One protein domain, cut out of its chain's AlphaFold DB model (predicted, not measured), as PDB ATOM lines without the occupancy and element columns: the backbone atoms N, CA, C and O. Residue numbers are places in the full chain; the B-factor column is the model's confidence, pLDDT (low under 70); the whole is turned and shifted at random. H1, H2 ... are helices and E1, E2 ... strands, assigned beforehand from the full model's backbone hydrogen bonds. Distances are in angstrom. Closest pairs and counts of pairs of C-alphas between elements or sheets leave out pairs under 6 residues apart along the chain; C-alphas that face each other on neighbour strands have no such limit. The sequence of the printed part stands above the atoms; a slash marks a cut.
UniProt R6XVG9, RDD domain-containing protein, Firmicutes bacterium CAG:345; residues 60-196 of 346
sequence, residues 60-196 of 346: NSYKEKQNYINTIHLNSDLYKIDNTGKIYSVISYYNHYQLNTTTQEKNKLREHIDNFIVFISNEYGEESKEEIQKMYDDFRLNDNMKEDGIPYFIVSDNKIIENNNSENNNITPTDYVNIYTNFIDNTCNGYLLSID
ATOM      1  N   ASN A  60      29.919  25.226   2.125       92.12
ATOM      2  CA  ASN A  60      29.600  23.905   2.686       92.12
ATOM      3  C   ASN A  60      29.046  22.952   1.623       92.12
ATOM      4  O   ASN A  60      29.497  21.817   1.541       92.12
ATOM      5  N   SER A  61      28.161  23.438   0.746       89.75
ATOM      6  CA  SER A  61      27.590  22.612  -0.324       89.75
ATOM      7  C   SER A  61      28.660  22.064  -1.274       89.75
ATOM      8  O   SER A  61      28.580  20.909  -1.687       89.75
ATOM      9  N   TYR A  62      29.684  22.860  -1.601       91.50
ATOM     10  CA  TYR A  62      30.798  22.384  -2.417       91.50
ATOM     11  C   TYR A  62      31.603  21.314  -1.674       91.50
ATOM     12  O   TYR A  62      31.891  20.262  -2.238       91.50
ATOM     13  N   LYS A  63      31.935  21.556  -0.400       92.44
ATOM     14  CA  LYS A  63      32.714  20.618   0.424       92.44
ATOM     15  C   LYS A  63      32.004  19.283   0.619       92.44
ATOM     16  O   LYS A  63      32.634  18.250   0.453       92.44
ATOM     17  N   GLU A  64      30.713  19.295   0.932       93.44
ATOM     18  CA  GLU A  64      29.911  18.079   1.116       93.44
ATOM     19  C   GLU A  64      29.884  17.229  -0.155       93.44
ATOM     20  O   GLU A  64      30.192  16.039  -0.115       93.44
ATOM     21  N   LYS A  65      29.602  17.854  -1.304       93.94
ATOM     22  CA  LYS A  65      29.569  17.159  -2.596       93.94
ATOM     23  C   LYS A  65      30.943  16.639  -3.005       93.94
ATOM     24  O   LYS A  65      31.049  15.509  -3.471       93.94
ATOM     25  N   GLN A  66      31.994  17.430  -2.796       92.81
ATOM     26  CA  GLN A  66      33.366  17.001  -3.052       92.81
ATOM     27  C   GLN A  66      33.765  15.828  -2.147       92.81
ATOM     28  O   GLN A  66      34.395  14.887  -2.617       92.81
ATOM     29  N   ASN A  67      33.388  15.856  -0.868       92.75
ATOM     30  CA  ASN A  67      33.672  14.774   0.073       92.75
ATOM     31  C   ASN A  67      32.931  13.487  -0.295       92.75
ATOM     32  O   ASN A  67      33.508  12.410  -0.169       92.75
ATOM     33  N   TYR A  68      31.691  13.589  -0.779       93.56
ATOM     34  CA  TYR A  68      30.957  12.437  -1.297       93.56
ATOM     35  C   TYR A  68      31.672  11.822  -2.507       93.56
ATOM     36  O   TYR A  68      31.981  10.635  -2.486       93.56
ATOM     37  N   ILE A  69      32.028  12.645  -3.503       92.81
ATOM     38  CA  ILE A  69      32.783  12.195  -4.685       92.81
ATOM     39  C   ILE A  69      34.082  11.507  -4.259       92.81
ATOM     40  O   ILE A  69      34.369  10.399  -4.695       92.81
ATOM     41  N   ASN A  70      34.844  12.139  -3.365       92.50
ATOM     42  CA  ASN A  70      36.101  11.596  -2.864       92.50
ATOM     43  C   ASN A  70      35.906  10.253  -2.148       92.50
ATOM     44  O   ASN A  70      36.696   9.342  -2.356       92.50
ATOM     45  N   THR A  71      34.865  10.125  -1.321       92.50
ATOM     46  CA  THR A  71      34.553   8.882  -0.601       92.50
ATOM     47  C   THR A  71      34.231   7.755  -1.575       92.50
ATOM     48  O   THR A  71      34.834   6.693  -1.482       92.50
ATOM     49  N   ILE A  72      33.342   7.991  -2.545       93.19
ATOM     50  CA  ILE A  72      32.977   6.977  -3.545       93.19
ATOM     51  C   ILE A  72      34.186   6.590  -4.401       93.19
ATOM     52  O   ILE A  72      34.434   5.410  -4.611       93.19
ATOM     53  N   HIS A  73      34.986   7.564  -4.837       91.81
ATOM     54  CA  HIS A  73      36.205   7.322  -5.612       91.81
ATOM     55  C   HIS A  73      37.263   6.503  -4.859       91.81
ATOM     56  O   HIS A  73      37.962   5.700  -5.472       91.81
ATOM     57  N   LEU A  74      37.415   6.721  -3.551       92.38
ATOM     58  CA  LEU A  74      38.348   5.949  -2.728       92.38
ATOM     59  C   LEU A  74      37.799   4.554  -2.413       92.38
ATOM     60  O   LEU A  74      38.548   3.585  -2.463       92.38
ATOM     61  N   ASN A  75      36.502   4.439  -2.120       92.88
ATOM     62  CA  ASN A  75      35.867   3.157  -1.812       92.88
ATOM     63  C   ASN A  75      35.775   2.239  -3.039       92.88
ATOM     64  O   ASN A  75      35.814   1.023  -2.880       92.88
ATOM     65  N   SER A  76      35.686   2.808  -4.245       91.44
ATOM     66  CA  SER A  76      35.664   2.055  -5.501       91.44
ATOM     67  C   SER A  76      37.023   1.486  -5.912       91.44
ATOM     68  O   SER A  76      37.107   0.797  -6.923       91.44
ATOM     69  N   ASP A  77      38.085   1.793  -5.163       92.06
ATOM     70  CA  ASP A  77      39.481   1.438  -5.455       92.06
ATOM     71  C   ASP A  77      39.992   1.967  -6.812       92.06
ATOM     72  O   ASP A  77      41.085   1.639  -7.252       92.06
ATOM     73  N   LEU A  78      39.254   2.865  -7.479       91.69
ATOM     74  CA  LEU A  78      39.703   3.512  -8.721       91.69
ATOM     75  C   LEU A  78      40.640   4.703  -8.458       91.69
ATOM     76  O   LEU A  78      41.326   5.191  -9.367       91.69
ATOM     77  N   TYR A  79      40.695   5.176  -7.209       92.44
ATOM     78  CA  TYR A  79      41.507   6.310  -6.781       92.44
ATOM     79  C   TYR A  79      42.302   5.991  -5.516       92.44
ATOM     80  O   TYR A  79      41.865   5.246  -4.645       92.44
ATOM     81  N   LYS A  80      43.471   6.621  -5.381       89.94
ATOM     82  CA  LYS A  80      44.323   6.549  -4.191       89.94
ATOM     83  C   LYS A  80      44.617   7.919  -3.624       89.94
ATOM     84  O   LYS A  80      44.764   8.900  -4.352       89.94
ATOM     85  N   ILE A  81      44.758   7.959  -2.306       89.19
ATOM     86  CA  ILE A  81      45.268   9.119  -1.591       89.19
ATOM     87  C   ILE A  81      46.786   9.001  -1.445       89.19
ATOM     88  O   ILE A  81      47.317   7.950  -1.088       89.19
ATOM     89  N   ASP A  82      47.489  10.079  -1.754       85.38
ATOM     90  CA  ASP A  82      48.913  10.209  -1.476       85.38
ATOM     91  C   ASP A  82      49.166  10.601  -0.006       85.38
ATOM     92  O   ASP A  82      48.280  11.095   0.690       85.38
ATOM     93  N   ASN A  83      50.411  10.465   0.443       80.50
ATOM     94  CA  ASN A  83      50.943  10.902   1.733       80.50
ATOM     95  C   ASN A  83      50.661  12.387   2.038       80.50
ATOM     96  O   ASN A  83      50.648  12.789   3.199       80.50
ATOM     97  N   THR A  84      50.436  13.210   1.008       82.56
ATOM     98  CA  THR A  84      50.050  14.625   1.134       82.56
ATOM     99  C   THR A  84      48.547  14.852   1.343       82.56
ATOM    100  O   THR A  84      48.113  15.992   1.499       82.56
ATOM    101  N   GLY A  85      47.735  13.792   1.336       81.19
ATOM    102  CA  GLY A  85      46.275  13.868   1.423       81.19
ATOM    103  C   GLY A  85      45.583  14.171   0.088       81.19
ATOM    104  O   GLY A  85      44.372  14.389   0.057       81.19
ATOM    105  N   LYS A  86      46.327  14.205  -1.023       84.56
ATOM    106  CA  LYS A  86      45.779  14.465  -2.358       84.56
ATOM    107  C   LYS A  86      45.315  13.173  -3.026       84.56
ATOM    108  O   LYS A  86      46.032  12.178  -3.015       84.56
ATOM    109  N   ILE A  87      44.131  13.214  -3.632       86.56
ATOM    110  CA  ILE A  87      43.523  12.074  -4.322       86.56
ATOM    111  C   ILE A  87      43.942  12.083  -5.796       86.56
ATOM    112  O   ILE A  87      43.861  13.113  -6.469       86.56
ATOM    113  N   TYR A  88      44.377  10.927  -6.286       85.50
ATOM    114  CA  TYR A  88      44.781  10.660  -7.662       85.50
ATOM    115  C   TYR A  88      44.030   9.440  -8.188       85.50
ATOM    116  O   TYR A  88      43.733   8.535  -7.411       85.50
ATOM    117  N   SER A  89      43.759   9.370  -9.496       88.56
ATOM    118  CA  SER A  89      43.373   8.085 -10.091       88.56
ATOM    119  C   SER A  89      44.505   7.078  -9.890       88.56
ATOM    120  O   SER A  89      45.676   7.466  -9.840       88.56
ATOM    121  N   VAL A  90      44.181   5.792  -9.779       88.75
ATOM    122  CA  VAL A  90      45.175   4.722  -9.596       88.75
ATOM    123  C   VAL A  90      46.286   4.779 -10.651       88.75
ATOM    124  O   VAL A  90      47.463   4.634 -10.323       88.75
ATOM    125  N   ILE A  91      45.922   5.066 -11.900       85.94
ATOM    126  CA  ILE A  91      46.853   5.201 -13.026       85.94
ATOM    127  C   ILE A  91      47.785   6.398 -12.819       85.94
ATOM    128  O   ILE A  91      49.006   6.269 -12.898       85.94
ATOM    129  N   SER A  92      47.227   7.566 -12.484       86.81
ATOM    130  CA  SER A  92      48.023   8.766 -12.197       86.81
ATOM    131  C   SER A  92      48.958   8.550 -11.008       86.81
ATOM    132  O   SER A  92      50.087   9.036 -11.013       86.81
ATOM    133  N   TYR A  93      48.499   7.812  -9.998       86.38
ATOM    134  CA  TYR A  93      49.280   7.479  -8.817       86.38
ATOM    135  C   TYR A  93      50.496   6.615  -9.180       86.38
ATOM    136  O   TYR A  93      51.624   6.981  -8.851       86.38
ATOM    137  N   TYR A  94      50.317   5.506  -9.905       83.25
ATOM    138  CA  TYR A  94      51.451   4.649 -10.267       83.25
ATOM    139  C   TYR A  94      52.427   5.325 -11.239       83.25
ATOM    140  O   TYR A  94      53.638   5.218 -11.033       83.25
ATOM    141  N   ASN A  95      51.923   6.134 -12.177       81.69
ATOM    142  CA  ASN A  95      52.760   6.961 -13.050       81.69
ATOM    143  C   ASN A  95      53.593   7.993 -12.276       81.69
ATOM    144  O   ASN A  95      54.748   8.239 -12.623       81.69
ATOM    145  N   HIS A  96      53.022   8.614 -11.238       76.56
ATOM    146  CA  HIS A  96      53.700   9.669 -10.484       76.56
ATOM    147  C   HIS A  96      54.776   9.128  -9.541       76.56
ATOM    148  O   HIS A  96      55.828   9.747  -9.399       76.56
ATOM    149  N   TYR A  97      54.527   7.984  -8.897       73.31
ATOM    150  CA  TYR A  97      55.445   7.455  -7.890       73.31
ATOM    151  C   TYR A  97      56.473   6.457  -8.454       73.31
ATOM    152  O   TYR A  97      57.495   6.262  -7.808       73.31
ATOM    153  N   GLN A  98      56.269   5.853  -9.637       64.94
ATOM    154  CA  GLN A  98      57.210   4.898 -10.271       64.94
ATOM    155  C   GLN A  98      57.769   3.812  -9.317       64.94
ATOM    156  O   GLN A  98      58.877   3.311  -9.492       64.94
ATOM    157  N   LEU A  99      57.020   3.436  -8.274       60.47
ATOM    158  CA  LEU A  99      57.544   2.606  -7.179       60.47
ATOM    159  C   LEU A  99      57.564   1.098  -7.486       60.47
ATOM    160  O   LEU A  99      57.959   0.317  -6.624       60.47
ATOM    161  N   ASN A 100      57.116   0.663  -8.668       65.75
ATOM    162  CA  ASN A 100      56.890  -0.750  -8.978       65.75
ATOM    163  C   ASN A 100      57.574  -1.162 -10.286       65.75
ATOM    164  O   ASN A 100      57.661  -0.383 -11.230       65.75
ATOM    165  N   THR A 101      57.991  -2.425 -10.369       81.56
ATOM    166  CA  THR A 101      58.303  -3.058 -11.663       81.56
ATOM    167  C   THR A 101      57.040  -3.163 -12.525       81.56
ATOM    168  O   THR A 101      55.939  -3.283 -11.985       81.56
ATOM    169  N   THR A 102      57.171  -3.204 -13.854       82.88
ATOM    170  CA  THR A 102      56.025  -3.306 -14.783       82.88
ATOM    171  C   THR A 102      55.124  -4.509 -14.479       82.88
ATOM    172  O   THR A 102      53.903  -4.422 -14.552       82.88
ATOM    173  N   THR A 103      55.698  -5.637 -14.050       83.38
ATOM    174  CA  THR A 103      54.931  -6.820 -13.627       83.38
ATOM    175  C   THR A 103      54.131  -6.571 -12.345       83.38
ATOM    176  O   THR A 103      52.993  -7.024 -12.229       83.38
ATOM    177  N   GLN A 104      54.704  -5.857 -11.375       84.12
ATOM    178  CA  GLN A 104      53.999  -5.488 -10.145       84.12
ATOM    179  C   GLN A 104      52.893  -4.466 -10.415       84.12
ATOM    180  O   GLN A 104      51.826  -4.564  -9.817       84.12
ATOM    181  N   GLU A 105      53.133  -3.504 -11.303       85.62
ATOM    182  CA  GLU A 105      52.125  -2.538 -11.738       85.62
ATOM    183  C   GLU A 105      50.948  -3.234 -12.424       85.62
ATOM    184  O   GLU A 105      49.811  -3.045 -12.000       85.62
ATOM    185  N   LYS A 106      51.226  -4.127 -13.384       88.75
ATOM    186  CA  LYS A 106      50.216  -4.974 -14.029       88.75
ATOM    187  C   LYS A 106      49.328  -5.680 -13.002       88.75
ATOM    188  O   LYS A 106      48.106  -5.573 -13.060       88.75
ATOM    189  N   ASN A 107      49.943  -6.393 -12.057       89.12
ATOM    190  CA  ASN A 107      49.207  -7.165 -11.056       89.12
ATOM    191  C   ASN A 107      48.349  -6.263 -10.158       89.12
ATOM    192  O   ASN A 107      47.214  -6.615  -9.861       89.12
ATOM    193  N   LYS A 108      48.865  -5.089  -9.776       89.31
ATOM    194  CA  LYS A 108      48.117  -4.102  -8.988       89.31
ATOM    195  C   LYS A 108      46.939  -3.516  -9.764       89.31
ATOM    196  O   LYS A 108      45.883  -3.327  -9.182       89.31
ATOM    197  N   LEU A 109      47.095  -3.211 -11.053       90.19
ATOM    198  CA  LEU A 109      45.988  -2.719 -11.884       90.19
ATOM    199  C   LEU A 109      44.894  -3.778 -12.046       90.19
ATOM    200  O   LEU A 109      43.715  -3.448 -11.989       90.19
ATOM    201  N   ARG A 110      45.275  -5.052 -12.185       91.50
ATOM    202  CA  ARG A 110      44.312  -6.157 -12.198       91.50
ATOM    203  C   ARG A 110      43.550  -6.266 -10.875       91.50
ATOM    204  O   ARG A 110      42.331  -6.360 -10.892       91.50
ATOM    205  N   GLU A 111      44.266  -6.202  -9.752       92.56
ATOM    206  CA  GLU A 111      43.676  -6.216  -8.406       92.56
ATOM    207  C   GLU A 111      42.666  -5.074  -8.215       92.56
ATOM    208  O   GLU A 111      41.585  -5.299  -7.687       92.56
ATOM    209  N   HIS A 112      42.970  -3.879  -8.725       93.12
ATOM    210  CA  HIS A 112      42.050  -2.737  -8.704       93.12
ATOM    211  C   HIS A 112      40.752  -2.985  -9.473       93.12
ATOM    212  O   HIS A 112      39.682  -2.604  -9.006       93.12
ATOM    213  N   ILE A 113      40.819  -3.648 -10.630       93.81
ATOM    214  CA  ILE A 113      39.618  -4.033 -11.387       93.81
ATOM    215  C   ILE A 113      38.794  -5.046 -10.584       93.81
ATOM    216  O   ILE A 113      37.581  -4.888 -10.460       93.81
ATOM    217  N   ASP A 114      39.448  -6.054 -10.003       93.69
ATOM    218  CA  ASP A 114      38.778  -7.083  -9.203       93.69
ATOM    219  C   ASP A 114      38.095  -6.460  -7.964       93.69
ATOM    220  O   ASP A 114      36.922  -6.728  -7.689       93.69
ATOM    221  N   ASN A 115      38.788  -5.562  -7.256       94.88
ATOM    222  CA  ASN A 115      38.254  -4.835  -6.101       94.88
ATOM    223  C   ASN A 115      37.106  -3.894  -6.488       94.88
ATOM    224  O   ASN A 115      36.112  -3.820  -5.763       94.88
ATOM    225  N   PHE A 116      37.192  -3.226  -7.642       95.75
ATOM    226  CA  PHE A 116      36.107  -2.397  -8.166       95.75
ATOM    227  C   PHE A 116      34.835  -3.217  -8.421       95.75
ATOM    228  O   PHE A 116      33.746  -2.804  -8.028       95.75
ATOM    229  N   ILE A 117      34.954  -4.404  -9.022       93.94
ATOM    230  CA  ILE A 117      33.804  -5.293  -9.263       93.94
ATOM    231  C   ILE A 117      33.171  -5.734  -7.934       93.94
ATOM    232  O   ILE A 117      31.944  -5.747  -7.801       93.94
ATOM    233  N   VAL A 118      33.989  -6.040  -6.920       94.56
ATOM    234  CA  VAL A 118      33.507  -6.351  -5.561       94.56
ATOM    235  C   VAL A 118      32.794  -5.151  -4.934       94.56
ATOM    236  O   VAL A 118      31.725  -5.315  -4.346       94.56
ATOM    237  N   PHE A 119      33.339  -3.944  -5.080       95.00
ATOM    238  CA  PHE A 119      32.696  -2.717  -4.616       95.00
ATOM    239  C   PHE A 119      31.321  -2.517  -5.267       95.00
ATOM    240  O   PHE A 119      30.343  -2.288  -4.555       95.00
ATOM    241  N   ILE A 120      31.218  -2.682  -6.591       94.75
ATOM    242  CA  ILE A 120      29.945  -2.560  -7.313       94.75
ATOM    243  C   ILE A 120      28.906  -3.549  -6.775       94.75
ATOM    244  O   ILE A 120      27.760  -3.171  -6.531       94.75
ATOM    245  N   SER A 121      29.323  -4.792  -6.530       93.31
ATOM    246  CA  SER A 121      28.483  -5.832  -5.930       93.31
ATOM    247  C   SER A 121      27.920  -5.419  -4.569       93.31
ATOM    248  O   SER A 121      26.748  -5.659  -4.288       93.31
ATOM    249  N   ASN A 122      28.758  -4.816  -3.722       93.06
ATOM    250  CA  ASN A 122      28.399  -4.464  -2.351       93.06
ATOM    251  C   ASN A 122      27.482  -3.237  -2.277       93.06
ATOM    252  O   ASN A 122      26.548  -3.231  -1.478       93.06
ATOM    253  N   GLU A 123      27.737  -2.212  -3.093       92.88
ATOM    254  CA  GLU A 123      26.999  -0.942  -3.030       92.88
ATOM    255  C   GLU A 123      25.754  -0.916  -3.927       92.88
ATOM    256  O   GLU A 123      24.744  -0.318  -3.555       92.88
ATOM    257  N   TYR A 124      25.798  -1.569  -5.096       92.12
ATOM    258  CA  TYR A 124      24.733  -1.485  -6.108       92.12
ATOM    259  C   TYR A 124      24.064  -2.835  -6.424       92.12
ATOM    260  O   TYR A 124      23.005  -2.856  -7.050       92.12
ATOM    261  N   GLY A 125      24.608  -3.952  -5.928       91.88
ATOM    262  CA  GLY A 125      23.992  -5.282  -5.989       91.88
ATOM    263  C   GLY A 125      24.581  -6.226  -7.044       91.88
ATOM    264  O   GLY A 125      25.411  -5.856  -7.873       91.88
ATOM    265  N   GLU A 126      24.140  -7.489  -7.005       92.31
ATOM    266  CA  GLU A 126      24.682  -8.564  -7.857       92.31
ATOM    267  C   GLU A 126      24.377  -8.375  -9.354       92.31
ATOM    268  O   GLU A 126      25.209  -8.725 -10.182       92.31
ATOM    269  N   GLU A 127      23.245  -7.770  -9.728       92.00
ATOM    270  CA  GLU A 127      22.917  -7.511 -11.143       92.00
ATOM    271  C   GLU A 127      23.947  -6.571 -11.797       92.00
ATOM    272  O   GLU A 127      24.454  -6.835 -12.886       92.00
ATOM    273  N   SER A 128      24.331  -5.507 -11.092       91.50
ATOM    274  CA  SER A 128      25.339  -4.551 -11.558       91.50
ATOM    275  C   SER A 128      26.734  -5.161 -11.631       91.50
ATOM    276  O   SER A 128      27.514  -4.852 -12.530       91.50
ATOM    277  N   LYS A 129      27.048  -6.076 -10.710       92.75
ATOM    278  CA  LYS A 129      28.279  -6.868 -10.755       92.75
ATOM    279  C   LYS A 129      28.314  -7.771 -11.988       92.75
ATOM    280  O   LYS A 129      29.341  -7.821 -12.660       92.75
ATOM    281  N   GLU A 130      27.223  -8.472 -12.296       93.38
ATOM    282  CA  GLU A 130      27.128  -9.303 -13.502       93.38
ATOM    283  C   GLU A 130      27.321  -8.467 -14.773       93.38
ATOM    284  O   GLU A 130      28.022  -8.889 -15.693       93.38
ATOM    285  N   GLU A 131      26.765  -7.256 -14.804       93.50
ATOM    286  CA  GLU A 131      26.907  -6.336 -15.929       93.50
ATOM    287  C   GLU A 131      28.365  -5.896 -16.145       93.50
ATOM    288  O   GLU A 131      28.901  -6.071 -17.244       93.50
ATOM    289  N   ILE A 132      29.042  -5.382 -15.109       92.62
ATOM    290  CA  ILE A 132      30.445  -4.948 -15.231       92.62
ATOM    291  C   ILE A 132      31.394  -6.128 -15.472       92.62
ATOM    292  O   ILE A 132      32.353  -5.999 -16.236       92.62
ATOM    293  N   GLN A 133      31.112  -7.300 -14.890       92.81
ATOM    294  CA  GLN A 133      31.877  -8.519 -15.139       92.81
ATOM    295  C   GLN A 133      31.755  -8.939 -16.603       92.81
ATOM    296  O   GLN A 133      32.762  -9.241 -17.240       92.81
ATOM    297  N   LYS A 134      30.543  -8.888 -17.166       93.19
ATOM    298  CA  LYS A 134      30.325  -9.158 -18.586       93.19
ATOM    299  C   LYS A 134      31.055  -8.149 -19.470       93.19
ATOM    300  O   LYS A 134      31.717  -8.560 -20.415       93.19
ATOM    301  N   MET A 135      31.007  -6.852 -19.147       92.19
ATOM    302  CA  MET A 135      31.777  -5.834 -19.879       92.19
ATOM    303  C   MET A 135      33.284  -6.125 -19.848       92.19
ATOM    304  O   MET A 135      33.968  -5.935 -20.852       92.19
ATOM    305  N   TYR A 136      33.803  -6.600 -18.715       92.62
ATOM    306  CA  TYR A 136      35.210  -6.965 -18.580       92.62
ATOM    307  C   TYR A 136      35.571  -8.230 -19.368       92.62
ATOM    308  O   TYR A 136      36.619  -8.285 -20.017       92.62
ATOM    309  N   ASP A 137      34.709  -9.241 -19.347       91.50
ATOM    310  CA  ASP A 137      34.891 -10.484 -20.100       91.50
ATOM    311  C   ASP A 137      34.845 -10.225 -21.613       91.50
ATOM    312  O   ASP A 137      35.761 -10.630 -22.333       91.50
ATOM    313  N   ASP A 138      33.851  -9.465 -22.078       91.12
ATOM    314  CA  ASP A 138      33.697  -9.059 -23.479       91.12
ATOM    315  C   ASP A 138      34.885  -8.201 -23.948       91.12
ATOM    316  O   ASP A 138      35.384  -8.373 -25.063       91.12
ATOM    317  N   PHE A 139      35.388  -7.302 -23.094       89.81
ATOM    318  CA  PHE A 139      36.582  -6.506 -23.385       89.81
ATOM    319  C   PHE A 139      37.821  -7.385 -23.570       89.81
ATOM    320  O   PHE A 139      38.551  -7.200 -24.541       89.81
ATOM    321  N   ARG A 140      38.048  -8.362 -22.680       88.50
ATOM    322  CA  ARG A 140      39.206  -9.272 -22.743       88.50
ATOM    323  C   ARG A 140      39.162 -10.220 -23.940       88.50
ATOM    324  O   ARG A 140      40.216 -10.586 -24.454       88.50
ATOM    325  N   LEU A 141      37.968 -10.613 -24.379       87.56
ATOM    326  CA  LEU A 141      37.758 -11.517 -25.515       87.56
ATOM    327  C   LEU A 141      37.582 -10.791 -26.858       87.56
ATOM    328  O   LEU A 141      37.366 -11.445 -27.879       87.56
ATOM    329  N   ASN A 142      37.670  -9.459 -26.879       87.38
ATOM    330  CA  ASN A 142      37.494  -8.663 -28.088       87.38
ATOM    331  C   ASN A 142      38.534  -9.033 -29.163       87.38
ATOM    332  O   ASN A 142      39.713  -9.221 -28.869       87.38
ATOM    333  N   ASP A 143      38.122  -9.071 -30.431       78.06
ATOM    334  CA  ASP A 143      39.012  -9.385 -31.553       78.06
ATOM    335  C   ASP A 143      40.192  -8.416 -31.708       78.06
ATOM    336  O   ASP A 143      41.228  -8.811 -32.245       78.06
ATOM    337  N   ASN A 144      40.058  -7.192 -31.191       81.38
ATOM    338  CA  ASN A 144      41.119  -6.188 -31.147       81.38
ATOM    339  C   ASN A 144      42.138  -6.424 -30.014       81.38
ATOM    340  O   ASN A 144      43.158  -5.743 -29.970       81.38
ATOM    341  N   MET A 145      41.899  -7.375 -29.102       83.19
ATOM    342  CA  MET A 145      42.831  -7.753 -28.030       83.19
ATOM    343  C   MET A 145      43.823  -8.815 -28.505       83.19
ATOM    344  O   MET A 145      43.925  -9.901 -27.923       83.19
ATOM    345  N   LYS A 146      44.568  -8.498 -29.568       82.75
ATOM    346  CA  LYS A 146      45.581  -9.378 -30.158       82.75
ATOM    347  C   LYS A 146      46.819  -8.572 -30.559       82.75
ATOM    348  O   LYS A 146      46.669  -7.498 -31.129       82.75
ATOM    349  N   GLU A 147      48.006  -9.124 -30.334       80.94
ATOM    350  CA  GLU A 147      49.279  -8.624 -30.872       80.94
ATOM    351  C   GLU A 147      49.752  -9.582 -31.961       80.94
ATOM    352  O   GLU A 147      49.831 -10.784 -31.716       80.94
ATOM    353  N   ASP A 148      50.016  -9.096 -33.176       77.69
ATOM    354  CA  ASP A 148      50.429  -9.941 -34.309       77.69
ATOM    355  C   ASP A 148      49.508 -11.167 -34.551       77.69
ATOM    356  O   ASP A 148      49.938 -12.237 -34.984       77.69
ATOM    357  N   GLY A 149      48.209 -11.030 -34.251       78.81
ATOM    358  CA  GLY A 149      47.216 -12.110 -34.353       78.81
ATOM    359  C   GLY A 149      47.174 -13.077 -33.160       78.81
ATOM    360  O   GLY A 149      46.311 -13.956 -33.129       78.81
ATOM    361  N   ILE A 150      48.039 -12.896 -32.159       81.38
ATOM    362  CA  ILE A 150      48.080 -13.667 -30.912       81.38
ATOM    363  C   ILE A 150      47.223 -12.956 -29.852       81.38
ATOM    364  O   ILE A 150      47.503 -11.806 -29.522       81.38
ATOM    365  N   PRO A 151      46.188 -13.598 -29.283       84.94
ATOM    366  CA  PRO A 151      45.325 -12.959 -28.293       84.94
ATOM    367  C   PRO A 151      46.022 -12.739 -26.950       84.94
ATOM    368  O   PRO A 151      46.719 -13.627 -26.456       84.94
ATOM    369  N   TYR A 152      45.776 -11.584 -26.325       84.19
ATOM    370  CA  TYR A 152      46.296 -11.252 -24.991       84.19
ATOM    371  C   TYR A 152      45.673 -12.116 -23.881       84.19
ATOM    372  O   TYR A 152      46.320 -12.380 -22.862       84.19
ATOM    373  N   PHE A 153      44.441 -12.592 -24.077       88.62
ATOM    374  CA  PHE A 153      43.712 -13.447 -23.140       88.62
ATOM    375  C   PHE A 153      43.196 -14.711 -23.833       88.62
ATOM    376  O   PHE A 153      42.800 -14.674 -24.996       88.62
ATOM    377  N   ILE A 154      43.185 -15.829 -23.111       87.38
ATOM    378  CA  ILE A 154      42.711 -17.131 -23.598       87.38
ATOM    379  C   ILE A 154      41.728 -17.749 -22.605       87.38
ATOM    380  O   ILE A 154      41.795 -17.492 -21.404       87.38
ATOM    381  N   VAL A 155      40.818 -18.586 -23.102       87.81
ATOM    382  CA  VAL A 155      39.902 -19.358 -22.255       87.81
ATOM    383  C   VAL A 155      40.551 -20.701 -21.924       87.81
ATOM    384  O   VAL A 155      40.791 -21.507 -22.820       87.81
ATOM    385  N   SER A 156      40.819 -20.943 -20.641       85.12
ATOM    386  CA  SER A 156      41.302 -22.221 -20.107       85.12
ATOM    387  C   SER A 156      40.417 -22.637 -18.939       85.12
ATOM    388  O   SER A 156      40.143 -21.824 -18.062       85.12
ATOM    389  N   ASP A 157      39.952 -23.886 -18.920       80.88
ATOM    390  CA  ASP A 157      39.096 -24.429 -17.849       80.88
ATOM    391  C   ASP A 157      37.877 -23.542 -17.515       80.88
ATOM    392  O   ASP A 157      37.581 -23.263 -16.352       80.88
ATOM    393  N   ASN A 158      37.183 -23.056 -18.551       79.88
ATOM    394  CA  ASN A 158      36.060 -22.110 -18.455       79.88
ATOM    395  C   ASN A 158      36.393 -20.777 -17.750       79.88
ATOM    396  O   ASN A 158      35.487 -20.074 -17.304       79.88
ATOM    397  N   LYS A 159      37.673 -20.398 -17.658       83.81
ATOM    398  CA  LYS A 159      38.131 -19.112 -17.118       83.81
ATOM    399  C   LYS A 159      38.968 -18.361 -18.145       83.81
ATOM    400  O   LYS A 159      39.778 -18.950 -18.856       83.81
ATOM    401  N   ILE A 160      38.794 -17.044 -18.199       86.50
ATOM    402  CA  ILE A 160      39.628 -16.161 -19.018       86.50
ATOM    403  C   ILE A 160      40.932 -15.904 -18.255       86.50
ATOM    404  O   ILE A 160      40.910 -15.325 -17.166       86.50
ATOM    405  N   ILE A 161      42.057 -16.334 -18.821       86.00
ATOM    406  CA  ILE A 161      43.401 -16.174 -18.254       86.00
ATOM    407  C   ILE A 161      44.307 -15.380 -19.204       86.00
ATOM    408  O   ILE A 161      44.065 -15.308 -20.407       86.00
ATOM    409  N   GLU A 162      45.359 -14.772 -18.658       85.44
ATOM    410  CA  GLU A 162      46.403 -14.098 -19.441       85.44
ATOM    411  C   GLU A 162      47.184 -15.118 -20.287       85.44
ATOM    412  O   GLU A 162      47.577 -16.182 -19.797       85.44
ATOM    413  N   ASN A 163      47.426 -14.790 -21.557       82.62
ATOM    414  CA  ASN A 163      48.174 -15.638 -22.475       82.62
ATOM    415  C   ASN A 163      49.693 -15.542 -22.239       82.62
ATOM    416  O   ASN A 163      50.403 -14.773 -22.882       82.62
ATOM    417  N   ASN A 164      50.205 -16.372 -21.331       71.62
ATOM    418  CA  ASN A 164      51.626 -16.407 -20.969       71.62
ATOM    419  C   ASN A 164      52.473 -17.382 -21.817       71.62
ATOM    420  O   ASN A 164      53.507 -17.845 -21.337       71.62
ATOM    421  N   ASN A 165      52.049 -17.748 -23.034       64.00
ATOM    422  CA  ASN A 165      52.712 -18.808 -23.802       64.00
ATOM    423  C   ASN A 165      54.183 -18.472 -24.136       64.00
ATOM    424  O   ASN A 165      54.495 -17.662 -25.002       64.00
ATOM    425  N   SER A 166      55.122 -19.105 -23.437       51.94
ATOM    426  CA  SER A 166      56.533 -18.697 -23.390       51.94
ATOM    427  C   SER A 166      57.347 -18.985 -24.652       51.94
ATOM    428  O   SER A 166      58.500 -18.573 -24.729       51.94
ATOM    429  N   GLU A 167      56.798 -19.712 -25.625       52.03
ATOM    430  CA  GLU A 167      57.597 -20.251 -26.732       52.03
ATOM    431  C   GLU A 167      57.720 -19.314 -27.947       52.03
ATOM    432  O   GLU A 167      58.598 -19.555 -28.764       52.03
ATOM    433  N   ASN A 168      56.929 -18.230 -28.055       53.75
ATOM    434  CA  ASN A 168      56.992 -17.268 -29.182       53.75
ATOM    435  C   ASN A 168      56.527 -15.819 -28.856       53.75
ATOM    436  O   ASN A 168      56.236 -15.048 -29.769       53.75
ATOM    437  N   ASN A 169      56.392 -15.421 -27.587       59.19
ATOM    438  CA  ASN A 169      55.620 -14.216 -27.240       59.19
ATOM    439  C   ASN A 169      56.368 -12.877 -27.430       59.19
ATOM    440  O   ASN A 169      57.279 -12.555 -26.670       59.19
ATOM    441  N   ASN A 170      55.863 -12.045 -28.353       66.12
ATOM    442  CA  ASN A 170      56.084 -10.587 -28.396       66.12
ATOM    443  C   ASN A 170      55.306  -9.834 -27.292       66.12
ATOM    444  O   ASN A 170      55.522  -8.643 -27.098       66.12
ATOM    445  N   ILE A 171      54.407 -10.513 -26.567       76.50
ATOM    446  CA  ILE A 171      53.545  -9.915 -25.541       76.50
ATOM    447  C   ILE A 171      54.343  -9.654 -24.258       76.50
ATOM    448  O   ILE A 171      54.862 -10.575 -23.621       76.50
ATOM    449  N   THR A 172      54.394  -8.393 -23.846       81.38
ATOM    450  CA  THR A 172      55.134  -7.915 -22.678       81.38
ATOM    451  C   THR A 172      54.204  -7.554 -21.512       81.38
ATOM    452  O   THR A 172      53.021  -7.266 -21.699       81.38
ATOM    453  N   PRO A 173      54.718  -7.489 -20.265       82.12
ATOM    454  CA  PRO A 173      53.964  -6.940 -19.137       82.12
ATOM    455  C   PRO A 173      53.445  -5.513 -19.376       82.12
ATOM    456  O   PRO A 173      52.414  -5.151 -18.814       82.12
ATOM    457  N   THR A 174      54.137  -4.722 -20.201       85.19
ATOM    458  CA  THR A 174      53.740  -3.357 -20.575       85.19
ATOM    459  C   THR A 174      52.425  -3.343 -21.349       85.19
ATOM    460  O   THR A 174      51.585  -2.477 -21.110       85.19
ATOM    461  N   ASP A 175      52.202  -4.327 -22.218       86.50
ATOM    462  CA  ASP A 175      50.976  -4.409 -23.018       86.50
ATOM    463  C   ASP A 175      49.762  -4.638 -22.117       86.50
ATOM    464  O   ASP A 175      48.756  -3.937 -22.218       86.50
ATOM    465  N   TYR A 176      49.897  -5.518 -21.123       86.31
ATOM    466  CA  TYR A 176      48.860  -5.717 -20.110       86.31
ATOM    467  C   TYR A 176      48.629  -4.483 -19.230       86.31
ATOM    468  O   TYR A 176      47.482  -4.188 -18.900       86.31
ATOM    469  N   VAL A 177      49.681  -3.734 -18.867       87.38
ATOM    470  CA  VAL A 177      49.525  -2.451 -18.152       87.38
ATOM    471  C   VAL A 177      48.672  -1.481 -18.972       87.38
ATOM    472  O   VAL A 177      47.735  -0.894 -18.429       87.38
ATOM    473  N   ASN A 178      48.930  -1.358 -20.277       88.12
ATOM    474  CA  ASN A 178      48.153  -0.498 -21.171       88.12
ATOM    475  C   ASN A 178      46.692  -0.957 -21.286       88.12
ATOM    476  O   ASN A 178      45.779  -0.134 -21.222       88.12
ATOM    477  N   ILE A 179      46.461  -2.267 -21.411       89.69
ATOM    478  CA  ILE A 179      45.120  -2.857 -21.490       89.69
ATOM    479  C   ILE A 179      44.315  -2.565 -20.218       89.69
ATOM    480  O   ILE A 179      43.190  -2.072 -20.305       89.69
ATOM    481  N   TYR A 180      44.881  -2.827 -19.035       91.50
ATOM    482  CA  TYR A 180      44.186  -2.580 -17.769       91.50
ATOM    483  C   TYR A 180      43.973  -1.089 -17.503       91.50
ATOM    484  O   TYR A 180      42.901  -0.701 -17.046       91.50
ATOM    485  N   THR A 181      44.948  -0.247 -17.854       90.81
ATOM    486  CA  THR A 181      44.818   1.216 -17.795       90.81
ATOM    487  C   THR A 181      43.633   1.691 -18.633       90.81
ATOM    488  O   THR A 181      42.779   2.424 -18.142       90.81
ATOM    489  N   ASN A 182      43.537   1.216 -19.878       90.62
ATOM    490  CA  ASN A 182      42.451   1.559 -20.789       90.62
ATOM    491  C   ASN A 182      41.081   1.139 -20.226       90.62
ATOM    492  O   ASN A 182      40.137   1.928 -20.242       90.62
ATOM    493  N   PHE A 183      40.982  -0.072 -19.670       92.12
ATOM    494  CA  PHE A 183      39.737  -0.556 -19.070       92.12
ATOM    495  C   PHE A 183      39.310   0.274 -17.849       92.12
ATOM    496  O   PHE A 183      38.146   0.655 -17.735       92.12
ATOM    497  N   ILE A 184      40.249   0.610 -16.961       92.44
ATOM    498  CA  ILE A 184      39.973   1.437 -15.778       92.44
ATOM    499  C   ILE A 184      39.505   2.843 -16.187       92.44
ATOM    500  O   ILE A 184      38.467   3.310 -15.708       92.44
ATOM    501  N   ASP A 185      40.240   3.512 -17.081       88.19
ATOM    502  CA  ASP A 185      39.947   4.896 -17.468       88.19
ATOM    503  C   ASP A 185      38.643   5.024 -18.260       88.19
ATOM    504  O   ASP A 185      37.850   5.924 -17.981       88.19
ATOM    505  N   ASN A 186      38.397   4.122 -19.215       87.25
ATOM    506  CA  ASN A 186      37.265   4.252 -20.130       87.25
ATOM    507  C   ASN A 186      36.020   3.488 -19.677       87.25
ATOM    508  O   ASN A 186      34.907   3.965 -19.902       87.25
ATOM    509  N   THR A 187      36.179   2.326 -19.038       91.88
ATOM    510  CA  THR A 187      35.049   1.460 -18.679       91.88
ATOM    511  C   THR A 187      34.689   1.580 -17.205       91.88
ATOM    512  O   THR A 187      33.549   1.923 -16.910       91.88
ATOM    513  N   CYS A 188      35.625   1.383 -16.268       92.88
ATOM    514  CA  CYS A 188      35.298   1.412 -14.834       92.88
ATOM    515  C   CYS A 188      34.808   2.794 -14.372       92.88
ATOM    516  O   CYS A 188      33.746   2.898 -13.760       92.88
ATOM    517  N   ASN A 189      35.534   3.867 -14.708       89.56
ATOM    518  CA  ASN A 189      35.117   5.230 -14.354       89.56
ATOM    519  C   ASN A 189      33.791   5.627 -15.024       89.56
ATOM    520  O   ASN A 189      32.934   6.246 -14.389       89.56
ATOM    521  N   GLY A 190      33.609   5.267 -16.299       89.50
ATOM    522  CA  GLY A 190      32.373   5.532 -17.034       89.50
ATOM    523  C   GLY A 190      31.177   4.795 -16.433       89.50
ATOM    524  O   GLY A 190      30.121   5.396 -16.231       89.50
ATOM    525  N   TYR A 191      31.366   3.523 -16.079       93.25
ATOM    526  CA  TYR A 191      30.345   2.699 -15.445       93.25
ATOM    527  C   TYR A 191      29.952   3.249 -14.072       93.25
ATOM    528  O   TYR A 191      28.765   3.458 -13.822       93.25
ATOM    529  N   LEU A 192      30.932   3.593 -13.228       92.56
ATOM    530  CA  LEU A 192      30.695   4.173 -11.902       92.56
ATOM    531  C   LEU A 192      29.867   5.467 -11.977       92.56
ATOM    532  O   LEU A 192      28.927   5.655 -11.209       92.56
ATOM    533  N   LEU A 193      30.172   6.342 -12.939       90.62
ATOM    534  CA  LEU A 193      29.389   7.558 -13.175       90.62
ATOM    535  C   LEU A 193      27.979   7.272 -13.706       90.62
ATOM    536  O   LEU A 193      27.077   8.076 -13.485       90.62
ATOM    537  N   SER A 194      27.787   6.173 -14.437       89.81
ATOM    538  CA  SER A 194      26.487   5.812 -15.008       89.81
ATOM    539  C   SER A 194      25.533   5.204 -13.979       89.81
ATOM    540  O   SER A 194      24.335   5.483 -14.019       89.81
ATOM    541  N   ILE A 195      26.069   4.414 -13.045       91.81
ATOM    542  CA  ILE A 195      25.282   3.700 -12.041       91.81
ATOM    543  C   ILE A 195      24.977   4.576 -10.824       91.81
ATOM    544  O   ILE A 195      23.855   4.571 -10.313       91.81
ATOM    545  N   ASP A 196      25.936   5.400 -10.396       91.19
ATOM    546  CA  ASP A 196      25.750   6.303  -9.269       91.19
ATOM    547  C   ASP A 196      25.211   7.661  -9.730       91.19
ATOM    548  O   ASP A 196      25.937   8.603 -10.076       91.19
TER     549      ASP A 196
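This is residues 60 to 196 of the 346 residues of the protein "RDD domain-containing protein" of Firmicutes bacterium CAG:345 (UniProt R6XVG9). Two long helices, H3 and H5, run side by side and make the core; H4 folds back from the end of H3 over part of that pair, with the small strand hairpin E3 and E4 near its last residues. At the other end of the length a second small hairpin, E1 and E2, sits between the last residues of H1 and the short helix H2, while residues 60 to 69 of H1 stick out as an arm. The printed part has 137 residues with five named helices and four named strands, in the order H1, E1, E2, H2, H3, H4, E3, E4, H5; both two-stranded sheets are antiparallel, and the class is mostly helix. The whole is compact, with a radius of gyration of the C-alphas of 16.5 A, yet elongated in outline, with spans of 59 by 36 by 21 A.

E3 is residues 153 to 156 and E4 is residues 159 to 162. Before them comes H4, residues 126 to 140, 20.8 A from first to last C-alpha, and before that H3, residues 102 to 124, 32.5 A, which begins at C-alpha 102 (56.025, -3.306, -14.783). H5, residues 173 to 195, is 31.4 A long and ends at C-alpha 195 (25.282, 3.700, -12.041). H1, residues 60 to 75, is 22.1 A long, with C-alpha 60 at (29.600, 23.905, 2.686). E1 is residues 79 to 81, E2 residues 87 to 89 and H2 residues 90 to 97.

E3 and E4 form a hairpin, with N 154 and O 161 within hydrogen-bond range at 2.9 A. The closest C-alphas of H4 and E4, Asp 137 and Ile 160, are 7.5 A apart. H3, H4 and H5 are an up and down bundle, each helix running against the one before it. H3 and H4, a helical hairpin, touch with residues 117 to 121 and 127 to 133 alone, closest at the C-alphas of Ser 121 and Lys 129, 4.9 A. H3 and H5 touch at a shallow tilt of 18 degrees, the same way, closest at the C-alphas of Lys 106 and Val 177, 4.9 A. H4 and H5 only just touch, with 3 pairs of C-alphas within 8 A, the closest being Ile 132 and Tyr 191 at 7.7 A. H2 and H5 are close but not clearly touching, with the C-alphas of Ile 91 and Thr 181 closest at 6.5 A. E1 and E2 form a hairpin, with N 80 and O 88 at 2.8 A, within hydrogen-bond range. The closest C-alphas of H1 and E1, His 73 and Tyr 79, are 5.5 A apart; H1 and H5 are apart. Every O i to N i+4 pair is within hydrogen-bond range in H1, H2, H3 and H4, and 17 of 19 are in H5.

The C-alphas farthest apart, Asn 60 and Glu 167, are 60.0 A from each other. The printed part has no cut. The link from H4 to E3 is long, with 12 residues. The mean pLDDT of the printed part is 86.6, and residues 98 to 100 and 165 to 170 are under 70.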